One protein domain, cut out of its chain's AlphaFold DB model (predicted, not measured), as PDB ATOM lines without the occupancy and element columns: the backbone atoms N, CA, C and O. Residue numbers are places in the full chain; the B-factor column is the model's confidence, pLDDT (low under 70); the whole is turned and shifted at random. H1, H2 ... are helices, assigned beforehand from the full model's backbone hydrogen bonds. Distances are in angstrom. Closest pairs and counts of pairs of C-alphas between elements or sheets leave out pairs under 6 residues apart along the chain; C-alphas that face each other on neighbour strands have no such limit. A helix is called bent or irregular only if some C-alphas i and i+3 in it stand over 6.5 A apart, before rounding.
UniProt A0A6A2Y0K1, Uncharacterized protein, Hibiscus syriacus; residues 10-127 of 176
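What this domain is: This is residues 10 to 127 of the 176 residues of an uncharacterized protein of Hibiscus syriacus (UniProt A0A6A2Y0K1). One long helix, H2, has a short helix at each end, H1 and H3, while two long, loosely looping stretches, residues 66 to 89 and 96 to 127, spread out beside it with short H4 between them. The 118 printed residues hold four named helices, H1 to H4 in order, and no named strand; the class is all helix, with 54 residues in them, under half. The whole is loose, radius of gyration of the C-alphas 16.7 A, spanning 48 by 37 by 27 A.

Where its parts are: H2, residues 26 to 54, is 42.0 A long, from C-alpha 26 at (-42.385, 0.315, -14.032) to C-alpha 54 at (-26.608, 21.668, -46.532). H1 is residues 10 to 20, 15.2 A; H3, 58 to 65, 10.5 A; H4, 90 to 95, 8.7 A. H1 is irregular, only just: C-alphas 13 and 16 are 6.7 A apart.

How they stand to each other: H2 touches H1 with residues 26 to 33 alone, closest C-alphas Glu 13 and Ser 29, 6.0 A, at a steep tilt of 58 degrees, opposite ways. H2 touches H3 with residues 47 to 51 alone, closest C-alphas Leu 51 and Trp 61, 7.4 A; this helical hairpin has a shallow tilt of 34 degrees, only just short of steep, opposite ways. H4 is apart from H1, H2 and H3. Every O i to N i+4 pair is within hydrogen-bond range in H2, H3 and H4; in H1, 4 of 7.

The domain as a whole: The C-alphas farthest apart, of His 23 and Gly 55, are 50.0 A apart. The printed part has no cut; the link H3 to H4 is long. Residues 78 to 83 and 109 to 115 stand free. pLDDT is under 70 at residues 16 to 17 and 58 to 80.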
ATOM      1  N   ALA A  10     -36.795  -2.929 -23.006       76.44
ATOM      2  CA  ALA A  10     -35.974  -3.922 -22.314       76.44
ATOM      3  C   ALA A  10     -34.634  -3.347 -21.814       76.44
ATOM      4  O   ALA A  10     -34.203  -3.685 -20.714       76.44
ATOM      5  N   ASN A  11     -34.007  -2.433 -22.560       75.88
ATOM      6  CA  ASN A  11     -32.697  -1.873 -22.220       75.88
ATOM      7  C   ASN A  11     -32.795  -0.872 -21.054       75.88
ATOM      8  O   ASN A  11     -31.883  -0.777 -20.229       75.88
ATOM      9  N   ILE A  12     -33.931  -0.174 -20.928       70.69
ATOM     10  CA  ILE A  12     -34.265   0.668 -19.767       70.69
ATOM     11  C   ILE A  12     -34.651  -0.182 -18.547       70.69
ATOM     12  O   ILE A  12     -34.273   0.141 -17.418       70.69
ATOM     13  N   GLU A  13     -35.408  -1.258 -18.738       72.06
ATOM     14  CA  GLU A  13     -35.882  -2.098 -17.634       72.06
ATOM     15  C   GLU A  13     -34.755  -2.946 -17.028       72.06
ATOM     16  O   GLU A  13     -34.614  -2.997 -15.805       72.06
ATOM     17  N   GLN A  14     -33.908  -3.546 -17.869       71.31
ATOM     18  CA  GLN A  14     -32.832  -4.446 -17.442       71.31
ATOM     19  C   GLN A  14     -31.557  -3.711 -16.990       71.31
ATOM     20  O   GLN A  14     -30.800  -4.277 -16.205       71.31
ATOM     21  N   GLY A  15     -31.329  -2.469 -17.440       73.19
ATOM     22  CA  GLY A  15     -30.139  -1.671 -17.113       73.19
ATOM     23  C   GLY A  15     -30.326  -0.688 -15.941       73.19
ATOM     24  O   GLY A  15     -30.036  -1.021 -14.791       73.19
ATOM     25  N   PRO A  16     -30.757   0.561 -16.194       66.12
ATOM     26  CA  PRO A  16     -30.825   1.612 -15.178       66.12
ATOM     27  C   PRO A  16     -31.890   1.328 -14.119       66.12
ATOM     28  O   PRO A  16     -31.660   1.569 -12.935       66.12
ATOM     29  N   THR A  17     -33.051   0.812 -14.528       68.50
ATOM     30  CA  THR A  17     -34.193   0.650 -13.625       68.50
ATOM     31  C   THR A  17     -33.915  -0.423 -12.582       68.50
ATOM     32  O   THR A  17     -34.120  -0.162 -11.403       68.50
ATOM     33  N   SER A  18     -33.386  -1.581 -12.988       70.19
ATOM     34  CA  SER A  18     -32.934  -2.643 -12.079       70.19
ATOM     35  C   SER A  18     -31.805  -2.181 -11.143       70.19
ATOM     36  O   SER A  18     -31.794  -2.545  -9.969       70.19
ATOM     37  N   THR A  19     -30.883  -1.341 -11.634       75.12
ATOM     38  CA  THR A  19     -29.737  -0.847 -10.853       75.12
ATOM     39  C   THR A  19     -30.148   0.152  -9.766       75.12
ATOM     40  O   THR A  19     -29.638   0.080  -8.650       75.12
ATOM     41  N   PHE A  20     -31.059   1.084 -10.063       76.44
ATOM     42  CA  PHE A  20     -31.537   2.073  -9.083       76.44
ATOM     43  C   PHE A  20     -32.719   1.573  -8.237       76.44
ATOM     44  O   PHE A  20     -32.882   2.004  -7.097       76.44
ATOM     45  N   TRP A  21     -33.518   0.643  -8.765       83.06
ATOM     46  CA  TRP A  21     -34.628  -0.009  -8.074       83.06
ATOM     47  C   TRP A  21     -34.549  -1.533  -8.279       83.06
ATOM     48  O   TRP A  21     -35.100  -2.048  -9.253       83.06
ATOM     49  N   PRO A  22     -33.948  -2.291  -7.339       77.00
ATOM     50  CA  PRO A  22     -33.822  -3.754  -7.440       77.00
ATOM     51  C   PRO A  22     -35.148  -4.532  -7.530       77.00
ATOM     52  O   PRO A  22     -35.155  -5.704  -7.895       77.00
ATOM     53  N   HIS A  23     -36.277  -3.891  -7.211       79.75
ATOM     54  CA  HIS A  23     -37.635  -4.434  -7.371       79.75
ATOM     55  C   HIS A  23     -38.360  -3.904  -8.627       79.75
ATOM     56  O   HIS A  23     -39.553  -4.142  -8.805       79.75
ATOM     57  N   GLY A  24     -37.645  -3.182  -9.494       78.38
ATOM     58  CA  GLY A  24     -38.175  -2.467 -10.648       78.38
ATOM     59  C   GLY A  24     -38.871  -1.148 -10.290       78.38
ATOM     60  O   GLY A  24     -39.293  -0.910  -9.159       78.38
ATOM     61  N   ASN A  25     -39.018  -0.278 -11.289       82.69
ATOM     62  CA  ASN A  25     -39.833   0.935 -11.221       82.69
ATOM     63  C   ASN A  25     -40.543   1.136 -12.568       82.69
ATOM     64  O   ASN A  25     -40.122   1.921 -13.413       82.69
ATOM     65  N   ILE A  26     -41.632   0.385 -12.766       83.56
ATOM     66  CA  ILE A  26     -42.385   0.315 -14.032       83.56
ATOM     67  C   ILE A  26     -42.880   1.700 -14.486       83.56
ATOM     68  O   ILE A  26     -42.969   1.962 -15.685       83.56
ATOM     69  N   SER A  27     -43.194   2.595 -13.544       84.81
ATOM     70  CA  SER A  27     -43.601   3.970 -13.856       84.81
ATOM     71  C   SER A  27     -42.447   4.750 -14.493       84.81
ATOM     72  O   SER A  27     -42.590   5.273 -15.597       84.81
ATOM     73  N   PHE A  28     -41.270   4.733 -13.854       83.44
ATOM     74  CA  PHE A  28     -40.062   5.373 -14.377       83.44
ATOM     75  C   PHE A  28     -39.636   4.793 -15.732       83.44
ATOM     76  O   PHE A  28     -39.377   5.570 -16.651       83.44
ATOM     77  N   SER A  29     -39.642   3.461 -15.895       81.81
ATOM     78  CA  SER A  29     -39.339   2.817 -17.184       81.81
ATOM     79  C   SER A  29     -40.226   3.353 -18.303       81.81
ATOM     80  O   SER A  29     -39.721   3.804 -19.327       81.81
ATOM     81  N   LYS A  30     -41.550   3.363 -18.096       85.00
ATOM     82  CA  LYS A  30     -42.517   3.818 -19.105       85.00
ATOM     83  C   LYS A  30     -42.348   5.295 -19.448       85.00
ATOM     84  O   LYS A  30     -42.401   5.645 -20.624       85.00
ATOM     85  N   THR A  31     -42.106   6.153 -18.454       84.44
ATOM     86  CA  THR A  31     -41.811   7.574 -18.690       84.44
ATOM     87  C   THR A  31     -40.525   7.760 -19.496       84.44
ATOM     88  O   THR A  31     -40.506   8.578 -20.414       84.44
ATOM     89  N   LEU A  32     -39.464   7.003 -19.191       80.31
ATOM     90  CA  LEU A  32     -38.179   7.139 -19.876       80.31
ATOM     91  C   LEU A  32     -38.229   6.597 -21.314       80.31
ATOM     92  O   LEU A  32     -37.740   7.277 -22.212       80.31
ATOM     93  N   VAL A  33     -38.888   5.455 -21.556       80.56
ATOM     94  CA  VAL A  33     -39.132   4.915 -22.910       80.56
ATOM     95  C   VAL A  33     -39.852   5.952 -23.769       80.56
ATOM     96  O   VAL A  33     -39.308   6.397 -24.779       80.56
ATOM     97  N   TRP A  34     -41.017   6.425 -23.318       83.19
ATOM     98  CA  TRP A  34     -41.818   7.426 -24.030       83.19
ATOM     99  C   TRP A  34     -41.042   8.726 -24.307       83.19
ATOM    100  O   TRP A  34     -41.128   9.294 -25.397       83.19
ATOM    101  N   PHE A  35     -40.227   9.180 -23.348       82.25
ATOM    102  CA  PHE A  35     -39.347  10.330 -23.548       82.25
ATOM    103  C   PHE A  35     -38.308  10.071 -24.651       82.25
ATOM    104  O   PHE A  35     -38.109  10.927 -25.512       82.25
ATOM    105  N   THR A  36     -37.670   8.896 -24.667       77.19
ATOM    106  CA  THR A  36     -36.674   8.545 -25.695       77.19
ATOM    107  C   THR A  36     -37.285   8.361 -27.086       77.19
ATOM    108  O   THR A  36     -36.680   8.803 -28.059       77.19
ATOM    109  N   GLU A  37     -38.506   7.826 -27.202       81.25
ATOM    110  CA  GLU A  37     -39.253   7.775 -28.469       81.25
ATOM    111  C   GLU A  37     -39.513   9.183 -29.035       81.25
ATOM    112  O   GLU A  37     -39.280   9.443 -30.219       81.25
ATOM    113  N   LEU A  38     -39.970  10.121 -28.194       82.44
ATOM    114  CA  LEU A  38     -40.205  11.509 -28.606       82.44
ATOM    115  C   LEU A  38     -38.908  12.240 -28.960       82.44
ATOM    116  O   LEU A  38     -38.858  12.938 -29.974       82.44
ATOM    117  N   ALA A  39     -37.855  12.063 -28.161       78.31
ATOM    118  CA  ALA A  39     -36.562  12.683 -28.415       78.31
ATOM    119  C   ALA A  39     -35.915  12.139 -29.705       78.31
ATOM    120  O   ALA A  39     -35.378  12.920 -30.485       78.31
ATOM    121  N   SER A  40     -36.044  10.838 -29.993       76.94
ATOM    122  CA  SER A  40     -35.547  10.225 -31.235       76.94
ATOM    123  C   SER A  40     -36.264  10.781 -32.476       76.94
ATOM    124  O   SER A  40     -35.641  11.071 -33.498       76.94
ATOM    125  N   ARG A  41     -37.578  11.039 -32.377       83.62
ATOM    126  CA  ARG A  41     -38.351  11.719 -33.434       83.62
ATOM    127  C   ARG A  41     -37.910  13.172 -33.647       83.62
ATOM    128  O   ARG A  41     -37.863  13.625 -34.792       83.62
ATOM    129  N   LEU A  42     -37.588  13.895 -32.572       83.50
ATOM    130  CA  LEU A  42     -37.017  15.243 -32.657       83.50
ATOM    131  C   LEU A  42     -35.637  15.218 -33.332       83.50
ATOM    132  O   LEU A  42     -35.408  15.995 -34.254       83.50
ATOM    133  N   GLU A  43     -34.756  14.292 -32.947       80.06
ATOM    134  CA  GLU A  43     -33.423  14.142 -33.543       80.06
ATOM    135  C   GLU A  43     -33.494  13.882 -35.054       80.06
ATOM    136  O   GLU A  43     -32.888  14.624 -35.824       80.06
ATOM    137  N   LYS A  44     -34.323  12.927 -35.502       81.56
ATOM    138  CA  LYS A  44     -34.524  12.649 -36.938       81.56
ATOM    139  C   LYS A  44     -35.114  13.832 -37.714       81.56
ATOM    140  O   LYS A  44     -34.879  13.962 -38.915       81.56
ATOM    141  N   THR A  45     -35.858  14.711 -37.040       87.12
ATOM    142  CA  THR A  45     -36.353  15.965 -37.635       87.12
ATOM    143  C   THR A  45     -35.208  16.965 -37.807       87.12
ATOM    144  O   THR A  45     -35.038  17.518 -38.891       87.12
ATOM    145  N   VAL A  46     -34.372  17.143 -36.779       85.31
ATOM    146  CA  VAL A  46     -33.185  18.016 -36.825       85.31
ATOM    147  C   VAL A  46     -32.171  17.533 -37.867       85.31
ATOM    148  O   VAL A  46     -31.696  18.343 -38.657       85.31
ATOM    149  N   GLN A  47     -31.869  16.232 -37.916       83.75
ATOM    150  CA  GLN A  47     -30.966  15.634 -38.909       83.75
ATOM    151  C   GLN A  47     -31.440  15.922 -40.338       83.75
ATOM    152  O   GLN A  47     -30.642  16.349 -41.170       83.75
ATOM    153  N   ARG A  48     -32.747  15.781 -40.609       85.50
ATOM    154  CA  ARG A  48     -33.319  16.142 -41.911       85.50
ATOM    155  C   ARG A  48     -33.170  17.631 -42.217       85.50
ATOM    156  O   ARG A  48     -32.702  17.963 -43.297       85.50
ATOM    157  N   MET A  49     -33.503  18.515 -41.274       88.75
ATOM    158  CA  MET A  49     -33.339  19.961 -41.470       88.75
ATOM    159  C   MET A  49     -31.879  20.335 -41.765       88.75
ATOM    160  O   MET A  49     -31.628  21.206 -42.589       88.75
ATOM    161  N   VAL A  50     -30.906  19.667 -41.133       87.69
ATOM    162  CA  VAL A  50     -29.477  19.855 -41.428       87.69
ATOM    163  C   VAL A  50     -29.139  19.394 -42.851       87.69
ATOM    164  O   VAL A  50     -28.517  20.158 -43.579       87.69
ATOM    165  N   LEU A  51     -29.583  18.208 -43.283       87.06
ATOM    166  CA  LEU A  51     -29.382  17.738 -44.666       87.06
ATOM    167  C   LEU A  51     -29.985  18.704 -45.698       87.06
ATOM    168  O   LEU A  51     -29.310  19.074 -46.652       87.06
ATOM    169  N   GLU A  52     -31.223  19.153 -45.471       89.38
ATOM    170  CA  GLU A  52     -31.943  20.094 -46.339       89.38
ATOM    171  C   GLU A  52     -31.238  21.462 -46.424       89.38
ATOM    172  O   GLU A  52     -31.150  22.036 -47.508       89.38
ATOM    173  N   ILE A  53     -30.687  21.969 -45.313       90.38
ATOM    174  CA  ILE A  53     -29.904  23.220 -45.272       90.38
ATOM    175  C   ILE A  53     -28.570  23.084 -46.020       90.38
ATOM    176  O   ILE A  53     -28.134  24.037 -46.664       90.38
ATOM    177  N   PHE A  54     -27.919  21.923 -45.928       89.75
ATOM    178  CA  PHE A  54     -26.608  21.668 -46.532       89.75
ATOM    179  C   PHE A  54     -26.674  21.050 -47.941       89.75
ATOM    180  O   PHE A  54     -25.633  20.864 -48.563       89.75
ATOM    181  N   GLY A  55     -27.868  20.765 -48.470       89.56
ATOM    182  CA  GLY A  55     -28.064  20.234 -49.826       89.56
ATOM    183  C   GLY A  55     -27.610  18.783 -50.031       89.56
ATOM    184  O   GLY A  55     -27.436  18.366 -51.173       89.56
ATOM    185  N   VAL A  56     -27.412  18.023 -48.950       86.19
ATOM    186  CA  VAL A  56     -26.908  16.638 -48.984       86.19
ATOM    187  C   VAL A  56     -28.059  15.652 -49.221       86.19
ATOM    188  O   VAL A  56     -29.164  15.844 -48.710       86.19
ATOM    189  N   ASP A  57     -27.817  14.591 -49.998       77.19
ATOM    190  CA  ASP A  57     -28.873  13.714 -50.515       77.19
ATOM    191  C   ASP A  57     -29.257  12.528 -49.585       77.19
ATOM    192  O   ASP A  57     -28.823  12.401 -48.434       77.19
ATOM    193  N   ASN A  58     -30.112  11.627 -50.087       65.44
ATOM    194  CA  ASN A  58     -30.581  10.446 -49.351       65.44
ATOM    195  C   ASN A  58     -29.498   9.368 -49.090       65.44
ATOM    196  O   ASN A  58     -29.724   8.467 -48.279       65.44
ATOM    197  N   HIS A  59     -28.323   9.432 -49.720       64.38
ATOM    198  CA  HIS A  59     -27.156   8.633 -49.340       64.38
ATOM    199  C   HIS A  59     -26.491   9.220 -48.090       64.38
ATOM    200  O   HIS A  59     -26.173   8.469 -47.163       64.38
ATOM    201  N   GLY A  60     -26.393  10.551 -47.997       59.22
ATOM    202  CA  GLY A  60     -25.999  11.242 -46.767       59.22
ATOM    203  C   GLY A  60     -26.962  10.995 -45.600       59.22
ATOM    204  O   GLY A  60     -26.514  10.820 -44.470       59.22
ATOM    205  N   TRP A  61     -28.268  10.854 -45.867       56.56
ATOM    206  CA  TRP A  61     -29.241  10.386 -44.863       56.56
ATOM    207  C   TRP A  61     -28.867   9.015 -44.280       56.56
ATOM    208  O   TRP A  61     -28.829   8.866 -43.061       56.56
ATOM    209  N   ARG A  62     -28.533   8.022 -45.119       58.53
ATOM    210  CA  ARG A  62     -28.116   6.689 -44.637       58.53
ATOM    211  C   ARG A  62     -26.843   6.755 -43.797       58.53
ATOM    212  O   ARG A  62     -26.750   6.066 -42.789       58.53
ATOM    213  N   VAL A  63     -25.895   7.602 -44.196       59.53
ATOM    214  CA  VAL A  63     -24.674   7.861 -43.426       59.53
ATOM    215  C   VAL A  63     -24.997   8.457 -42.055       59.53
ATOM    216  O   VAL A  63     -24.441   7.991 -41.066       59.53
ATOM    217  N   LEU A  64     -25.925   9.417 -41.957       58.78
ATOM    218  CA  LEU A  64     -26.359   9.950 -40.661       58.78
ATOM    219  C   LEU A  64     -27.163   8.941 -39.824       58.78
ATOM    220  O   LEU A  64     -27.024   8.959 -38.605       58.78
ATOM    221  N   GLU A  65     -27.941   8.033 -40.425       56.88
ATOM    222  CA  GLU A  65     -28.590   6.936 -39.681       56.88
ATOM    223  C   GLU A  65     -27.579   5.918 -39.118       56.88
ATOM    224  O   GLU A  65     -27.785   5.411 -38.016       56.88
ATOM    225  N   ASP A  66     -26.460   5.673 -39.807       50.66
ATOM    226  CA  ASP A  66     -25.320   4.911 -39.270       50.66
ATOM    227  C   ASP A  66     -24.480   5.716 -38.240       50.66
ATOM    228  O   ASP A  66     -23.569   5.158 -37.629       50.66
ATOM    229  N   MET A  67     -24.783   6.998 -37.967       49.28
ATOM    230  CA  MET A  67     -24.070   7.826 -36.972       49.28
ATOM    231  C   MET A  67     -24.737   7.918 -35.578       49.28
ATOM    232  O   MET A  67     -24.540   8.907 -34.866       49.28
ATOM    233  N   VAL A  68     -25.538   6.926 -35.168       41.31
ATOM    234  CA  VAL A  68     -26.463   7.086 -34.026       41.31
ATOM    235  C   VAL A  68     -26.175   6.183 -32.811       41.31
ATOM    236  O   VAL A  68     -26.463   4.986 -32.811       41.31
ATOM    237  N   LYS A  69     -25.756   6.816 -31.705       41.41
ATOM    238  CA  LYS A  69     -25.953   6.401 -30.297       41.41
ATOM    239  C   LYS A  69     -26.127   7.636 -29.384       41.41
ATOM    240  O   LYS A  69     -25.467   8.644 -29.603       41.41
ATOM    241  N   TRP A  70     -27.007   7.524 -28.377       36.50
ATOM    242  CA  TRP A  70     -27.773   8.610 -27.705       36.50
ATOM    243  C   TRP A  70     -27.011   9.427 -26.571       36.50
ATOM    244  O   TRP A  70     -25.797   9.292 -26.503       36.50
ATOM    245  N   TRP A  71     -27.655  10.247 -25.670       35.38
ATOM    246  CA  TRP A  71     -27.130  10.984 -24.429       35.38
ATOM    247  C   TRP A  71     -26.959  12.563 -24.154       35.38
ATOM    248  O   TRP A  71     -26.327  12.904 -23.160       35.38
ATOM    249  N   ILE A  72     -27.564  13.551 -24.857       31.98
ATOM    250  CA  ILE A  72     -27.506  15.062 -24.693       31.98
ATOM    251  C   ILE A  72     -27.431  15.740 -23.296       31.98
ATOM    252  O   ILE A  72     -27.872  15.225 -22.274       31.98
ATOM    253  N   VAL A  73     -26.957  17.000 -23.279       35.00
ATOM    254  CA  VAL A  73     -26.919  17.888 -22.092       35.00
ATOM    255  C   VAL A  73     -27.512  19.289 -22.369       35.00
ATOM    256  O   VAL A  73     -27.478  19.787 -23.486       35.00
ATOM    257  N   SER A  74     -28.049  19.941 -21.327       31.77
ATOM    258  CA  SER A  74     -28.643  21.294 -21.345       31.77
ATOM    259  C   SER A  74     -27.711  22.356 -20.732       31.77
ATOM    260  O   SER A  74     -27.210  22.179 -19.615       31.77
ATOM    261  N   TYR A  75     -27.548  23.505 -21.404       34.66
ATOM    262  CA  TYR A  75     -26.780  24.655 -20.895       34.66
ATOM    263  C   TYR A  75     -27.532  26.003 -20.983       34.66
ATOM    264  O   TYR A  75     -28.727  26.000 -21.249       34.66
ATOM    265  N   TYR A  76     -26.863  27.118 -20.644       40.81
ATOM    266  CA  TYR A  76     -27.420  28.435 -20.280       40.81
ATOM    267  C   TYR A  76     -28.326  29.087 -21.346       40.81
ATOM    268  O   TYR A  76     -27.949  30.018 -22.052       40.81
ATOM    269  N   VAL A  77     -29.573  28.646 -21.341       50.75
ATOM    270  CA  VAL A  77     -30.778  29.429 -21.607       50.75
ATOM    271  C   VAL A  77     -31.626  29.269 -20.339       50.75
ATOM    272  O   VAL A  77     -31.554  28.205 -19.717       50.75
ATOM    273  N   GLU A  78     -32.415  30.263 -19.917       56.22
ATOM    274  CA  GLU A  78     -33.524  29.956 -19.000       56.22
ATOM    275  C   GLU A  78     -34.502  29.070 -19.780       56.22
ATOM    276  O   GLU A  78     -35.081  29.551 -20.757       56.22
ATOM    277  N   PRO A  79     -34.645  27.768 -19.459       60.81
ATOM    278  CA  PRO A  79     -35.411  26.885 -20.316       60.81
ATOM    279  C   PRO A  79     -36.874  27.287 -20.199       60.81
ATOM    280  O   PRO A  79     -37.467  27.154 -19.126       60.81
ATOM    281  N   SER A  80     -37.460  27.759 -21.300       68.50
ATOM    282  CA  SER A  80     -38.910  27.916 -21.365       68.50
ATOM    283  C   SER A  80     -39.542  26.574 -20.980       68.50
ATOM    284  O   SER A  80     -39.087  25.536 -21.489       68.50
ATOM    285  N   PRO A  81     -40.556  26.541 -20.099       73.12
ATOM    286  CA  PRO A  81     -41.316  25.330 -19.851       73.12
ATOM    287  C   PRO A  81     -41.726  24.683 -21.180       73.12
ATOM    288  O   PRO A  81     -42.206  25.357 -22.090       73.12
ATOM    289  N   ASN A  82     -41.510  23.371 -21.293       75.56
ATOM    290  CA  ASN A  82     -41.777  22.568 -22.494       75.56
ATOM    291  C   ASN A  82     -40.857  22.854 -23.711       75.56
ATOM    292  O   ASN A  82     -41.245  22.572 -24.843       75.56
ATOM    293  N   SER A  83     -39.639  23.371 -23.500       80.25
ATOM    294  CA  SER A  83     -38.605  23.512 -24.547       80.25
ATOM    295  C   SER A  83     -37.480  22.469 -24.451       80.25
ATOM    296  O   SER A  83     -37.203  21.920 -23.384       80.25
ATOM    297  N   PHE A  84     -36.809  22.221 -25.580       77.50
ATOM    298  CA  PHE A  84     -35.619  21.370 -25.695       77.50
ATOM    299  C   PHE A  84     -34.412  22.204 -26.142       77.50
ATOM    300  O   PHE A  84     -34.570  23.199 -26.849       77.50
ATOM    301  N   ILE A  85     -33.203  21.777 -25.768       78.75
ATOM    302  CA  ILE A  85     -31.942  22.358 -26.248       78.75
ATOM    303  C   ILE A  85     -31.258  21.330 -27.149       78.75
ATOM    304  O   ILE A  85     -31.055  20.189 -26.742       78.75
ATOM    305  N   VAL A  86     -30.894  21.756 -28.357       80.25
ATOM    306  CA  VAL A  86     -30.179  20.961 -29.363       80.25
ATOM    307  C   VAL A  86     -28.789  21.571 -29.547       80.25
ATOM    308  O   VAL A  86     -28.652  22.795 -29.556       80.25
ATOM    309  N   MET A  87     -27.752  20.740 -29.661       81.25
ATOM    310  CA  MET A  87     -26.359  21.189 -29.776       81.25
ATOM    311  C   MET A  87     -25.603  20.381 -30.832       81.25
ATOM    312  O   MET A  87     -25.768  19.168 -30.925       81.25
ATOM    313  N   VAL A  88     -24.734  21.054 -31.585       83.94
ATOM    314  CA  VAL A  88     -23.803  20.426 -32.534       83.94
ATOM    315  C   VAL A  88     -22.633  19.804 -31.763       83.94
ATOM    316  O   VAL A  88     -22.066  20.451 -30.880       83.94
ATOM    317  N   GLY A  89     -22.263  18.565 -32.098       81.62
ATOM    318  CA  GLY A  89     -21.051  17.892 -31.609       81.62
ATOM    319  C   GLY A  89     -19.879  17.997 -32.596       81.62
ATOM    320  O   GLY A  89     -20.086  18.281 -33.775       81.62
ATOM    321  N   GLU A  90     -18.643  17.744 -32.144       84.88
ATOM    322  CA  GLU A  90     -17.462  17.822 -33.027       84.88
ATOM    323  C   GLU A  90     -17.533  16.842 -34.219       84.88
ATOM    324  O   GLU A  90     -17.123  17.210 -35.317       84.88
ATOM    325  N   SER A  91     -18.109  15.643 -34.055       88.00
ATOM    326  CA  SER A  91     -18.260  14.677 -35.158       88.00
ATOM    327  C   SER A  91     -19.128  15.226 -36.296       88.00
ATOM    328  O   SER A  91     -18.769  15.099 -37.463       88.00
ATOM    329  N   LEU A  92     -20.230  15.913 -35.960       87.25
ATOM    330  CA  LEU A  92     -21.113  16.544 -36.945       87.25
ATOM    331  C   LEU A  92     -20.453  17.766 -37.603       87.25
ATOM    332  O   LEU A  92     -20.652  17.990 -38.792       87.25
ATOM    333  N   LYS A  93     -19.619  18.524 -36.872       88.69
ATOM    334  CA  LYS A  93     -18.778  19.577 -37.468       88.69
ATOM    335  C   LYS A  93     -17.862  19.007 -38.552       88.69
ATOM    336  O   LYS A  93     -17.753  19.609 -39.616       88.69
ATOM    337  N   ILE A  94     -17.187  17.887 -38.281       90.81
ATOM    338  CA  ILE A  94     -16.270  17.263 -39.245       90.81
ATOM    339  C   ILE A  94     -17.034  16.716 -40.449       90.81
ATOM    340  O   ILE A  94     -16.625  16.957 -41.583       90.81
ATOM    341  N   TRP A  95     -18.167  16.052 -40.213       91.25
ATOM    342  CA  TRP A  95     -19.022  15.562 -41.289       91.25
ATOM    343  C   TRP A  95     -19.545  16.699 -42.180       91.25
ATOM    344  O   TRP A  95     -19.455  16.614 -43.394       91.25
ATOM    345  N   LEU A  96     -19.968  17.831 -41.611       91.38
ATOM    346  CA  LEU A  96     -20.385  19.016 -42.378       91.38
ATOM    347  C   LEU A  96     -19.214  19.837 -42.960       91.38
ATOM    348  O   LEU A  96     -19.388  21.020 -43.253       91.38
ATOM    349  N   ASN A  97     -18.010  19.261 -43.061       93.06
ATOM    350  CA  ASN A  97     -16.769  19.915 -43.498       93.06
ATOM    351  C   ASN A  97     -16.547  21.309 -42.859       93.06
ATOM    352  O   ASN A  97     -16.115  22.255 -43.506       93.06
ATOM    353  N   GLY A  98     -16.893  21.455 -41.573       90.31
ATOM    354  CA  GLY A  98     -16.761  22.695 -40.798       90.31
ATOM    355  C   GLY A  98     -17.983  23.619 -40.798       90.31
ATOM    356  O   GLY A  98     -18.006  24.566 -40.011       90.31
ATOM    357  N   GLY A  99     -19.009  23.334 -41.606       89.25
ATOM    358  CA  GLY A  99     -20.170  24.204 -41.829       89.25
ATOM    359  C   GLY A  99     -21.031  24.516 -40.597       89.25
ATOM    360  O   GLY A  99     -21.704  25.544 -40.575       89.25
ATOM    361  N   LEU A 100     -20.978  23.690 -39.546       86.25
ATOM    362  CA  LEU A 100     -21.514  24.023 -38.220       86.25
ATOM    363  C   LEU A 100     -20.426  23.895 -37.151       86.25
ATOM    364  O   LEU A 100     -19.652  22.941 -37.144       86.25
ATOM    365  N   CYS A 101     -20.411  24.827 -36.196       81.06
ATOM    366  CA  CYS A 101     -19.491  24.803 -35.060       81.06
ATOM    367  C   CYS A 101     -20.189  24.349 -33.762       81.06
ATOM    368  O   CYS A 101     -21.303  24.793 -33.483       81.06
ATOM    369  N   PRO A 102     -19.543  23.499 -32.939       80.00
ATOM    370  CA  PRO A 102     -20.067  23.069 -31.648       80.00
ATOM    371  C   PRO A 102     -19.900  24.166 -30.589       80.00
ATOM    372  O   PRO A 102     -18.853  24.810 -30.493       80.00
ATOM    373  N   THR A 103     -20.918  24.355 -29.750       72.50
ATOM    374  CA  THR A 103     -20.908  25.383 -28.698       72.50
ATOM    375  C   THR A 103     -20.265  24.855 -27.417       72.50
ATOM    376  O   THR A 103     -20.750  23.891 -26.818       72.50
ATOM    377  N   TYR A 104     -19.217  25.529 -26.936       72.12
ATOM    378  CA  TYR A 104     -18.634  25.252 -25.621       72.12
ATOM    379  C   TYR A 104     -19.646  25.522 -24.498       72.12
ATOM    380  O   TYR A 104     -20.172  26.625 -24.363       72.12
ATOM    381  N   HIS A 105     -19.891  24.513 -23.663       73.50
ATOM    382  CA  HIS A 105     -20.854  24.558 -22.565       73.50
ATOM    383  C   HIS A 105     -20.272  23.915 -21.295       73.50
ATOM    384  O   HIS A 105     -19.447  23.005 -21.371       73.50
ATOM    385  N   ARG A 106     -20.670  24.399 -20.109       74.56
ATOM    386  CA  ARG A 106     -20.117  23.943 -18.816       74.56
ATOM    387  C   ARG A 106     -21.130  24.103 -17.686       74.56
ATOM    388  O   ARG A 106     -21.191  25.169 -17.080       74.56
ATOM    389  N   VAL A 107     -21.899  23.053 -17.385       74.44
ATOM    390  CA  VAL A 107     -22.887  23.057 -16.288       74.44
ATOM    391  C   VAL A 107     -22.258  23.579 -14.988       74.44
ATOM    392  O   VAL A 107     -21.183  23.138 -14.589       74.44
ATOM    393  N   MET A 108     -22.944  24.524 -14.342       77.38
ATOM    394  CA  MET A 108     -22.543  25.138 -13.077       77.38
ATOM    395  C   MET A 108     -23.598  24.880 -12.006       77.38
ATOM    396  O   MET A 108     -24.794  24.976 -12.282       77.38
ATOM    397  N   MET A 109     -23.141  24.636 -10.779       78.31
ATOM    398  CA  MET A 109     -23.982  24.696  -9.585       78.31
ATOM    399  C   MET A 109     -24.107  26.155  -9.126       78.31
ATOM    400  O   MET A 109     -23.126  26.901  -9.164       78.31
ATOM    401  N   LYS A 110     -25.308  26.572  -8.712       77.88
ATOM    402  CA  LYS A 110     -25.593  27.914  -8.183       77.88
ATOM    403  C   LYS A 110     -26.763  27.835  -7.202       77.88
ATOM    404  O   LYS A 110     -27.862  27.463  -7.606       77.88
ATOM    405  N   GLY A 111     -26.531  28.248  -5.957       82.88
ATOM    406  CA  GLY A 111     -27.485  28.052  -4.862       82.88
ATOM    407  C   GLY A 111     -27.601  26.583  -4.443       82.88
ATOM    408  O   GLY A 111     -26.935  25.711  -5.001       82.88
ATOM    409  N   ASP A 112     -28.460  26.331  -3.459       87.50
ATOM    410  CA  ASP A 112     -28.468  25.074  -2.694       87.50
ATOM    411  C   ASP A 112     -29.474  24.029  -3.222       87.50
ATOM    412  O   ASP A 112     -29.584  22.924  -2.694       87.50
ATOM    413  N   ASN A 113     -30.214  24.367  -4.284       84.25
ATOM    414  CA  ASN A 113     -31.229  23.502  -4.886       84.25
ATOM    415  C   ASN A 113     -30.620  22.492  -5.872       84.25
ATOM    416  O   ASN A 113     -29.812  22.845  -6.735       84.25
ATOM    417  N   ALA A 114     -31.085  21.242  -5.816       84.00
ATOM    418  CA  ALA A 114     -30.736  20.223  -6.802       84.00
ATOM    419  C   ALA A 114     -31.314  20.554  -8.195       84.00
ATOM    420  O   ALA A 114     -32.486  20.910  -8.325       84.00
ATOM    421  N   ARG A 115     -30.505  20.375  -9.249       81.00
ATOM    422  CA  ARG A 115     -30.915  20.478 -10.660       81.00
ATOM    423  C   ARG A 115     -30.711  19.133 -11.354       81.00
ATOM    424  O   ARG A 115     -29.650  18.530 -11.219       81.00
ATOM    425  N   TYR A 116     -31.693  18.716 -12.150       77.69
ATOM    426  CA  TYR A 116     -31.665  17.483 -12.941       77.69
ATOM    427  C   TYR A 116     -31.719  17.794 -14.450       77.69
ATOM    428  O   TYR A 116     -32.242  18.834 -14.855       77.69
ATOM    429  N   SER A 117     -31.169  16.905 -15.284       76.88
ATOM    430  CA  SER A 117     -31.164  17.000 -16.758       76.88
ATOM    431  C   SER A 117     -30.938  15.620 -17.401       76.88
ATOM    432  O   SER A 117     -30.283  14.781 -16.788       76.88
ATOM    433  N   VAL A 118     -31.454  15.394 -18.618       74.31
ATOM    434  CA  VAL A 118     -31.498  14.089 -19.331       74.31
ATOM    435  C   VAL A 118     -31.134  14.280 -20.821       74.31
ATOM    436  O   VAL A 118     -31.211  15.413 -21.299       74.31
ATOM    437  N   GLY A 119     -30.747  13.216 -21.553       71.88
ATOM    438  CA  GLY A 119     -30.077  13.349 -22.858       71.88
ATOM    439  C   GLY A 119     -30.394  12.394 -24.026       71.88
ATOM    440  O   GLY A 119     -30.587  11.199 -23.827       71.88
ATOM    441  N   LEU A 120     -30.289  12.931 -25.260       71.25
ATOM    442  CA  LEU A 120     -30.134  12.251 -26.570       71.25
ATOM    443  C   LEU A 120     -29.063  12.909 -27.532       71.25
ATOM    444  O   LEU A 120     -29.347  13.914 -28.170       71.25
ATOM    445  N   PHE A 121     -27.792  12.455 -27.536       72.25
ATOM    446  CA  PHE A 121     -26.679  12.890 -28.424       72.25
ATOM    447  C   PHE A 121     -26.694  12.029 -29.701       72.25
ATOM    448  O   PHE A 121     -27.201  10.925 -29.638       72.25
ATOM    449  N   ALA A 122     -26.037  12.426 -30.793       73.88
ATOM    450  CA  ALA A 122     -25.707  11.495 -31.881       73.88
ATOM    451  C   ALA A 122     -24.196  11.188 -31.885       73.88
ATOM    452  O   ALA A 122     -23.380  12.076 -32.147       73.88
ATOM    453  N   ALA A 123     -23.830   9.950 -31.551       73.31
ATOM    454  CA  ALA A 123     -22.465   9.423 -31.577       73.31
ATOM    455  C   ALA A 123     -22.271   8.401 -32.722       73.31
ATOM    456  O   ALA A 123     -23.028   7.428 -32.773       73.31
ATOM    457  N   PRO A 124     -21.264   8.572 -33.606       77.94
ATOM    458  CA  PRO A 124     -21.027   7.658 -34.720       77.94
ATOM    459  C   PRO A 124     -20.801   6.200 -34.311       77.94
ATOM    460  O   PRO A 124     -20.171   5.915 -33.292       77.94
ATOM    461  N   ARG A 125     -21.285   5.271 -35.141       74.94
ATOM    462  CA  ARG A 125     -21.078   3.829 -34.979       74.94
ATOM    463  C   ARG A 125     -19.605   3.452 -35.176       74.94
ATOM    464  O   ARG A 125     -18.997   3.856 -36.166       74.94
ATOM    465  N   GLY A 126     -19.058   2.627 -34.281       74.88
ATOM    466  CA  GLY A 126     -17.713   2.063 -34.422       74.88
ATOM    467  C   GLY A 126     -17.522   1.298 -35.735       74.88
ATOM    468  O   GLY A 126     -18.420   0.585 -36.195       74.88
ATOM    469  N   GLY A 127     -16.358   1.476 -36.355       78.69
ATOM    470  CA  GLY A 127     -16.036   0.999 -37.697       78.69
ATOM    471  C   GLY A 127     -16.478   1.941 -38.825       78.69
ATOM    472  O   GLY A 127     -16.116   1.695 -39.978       78.69
TER     473      GLY A 127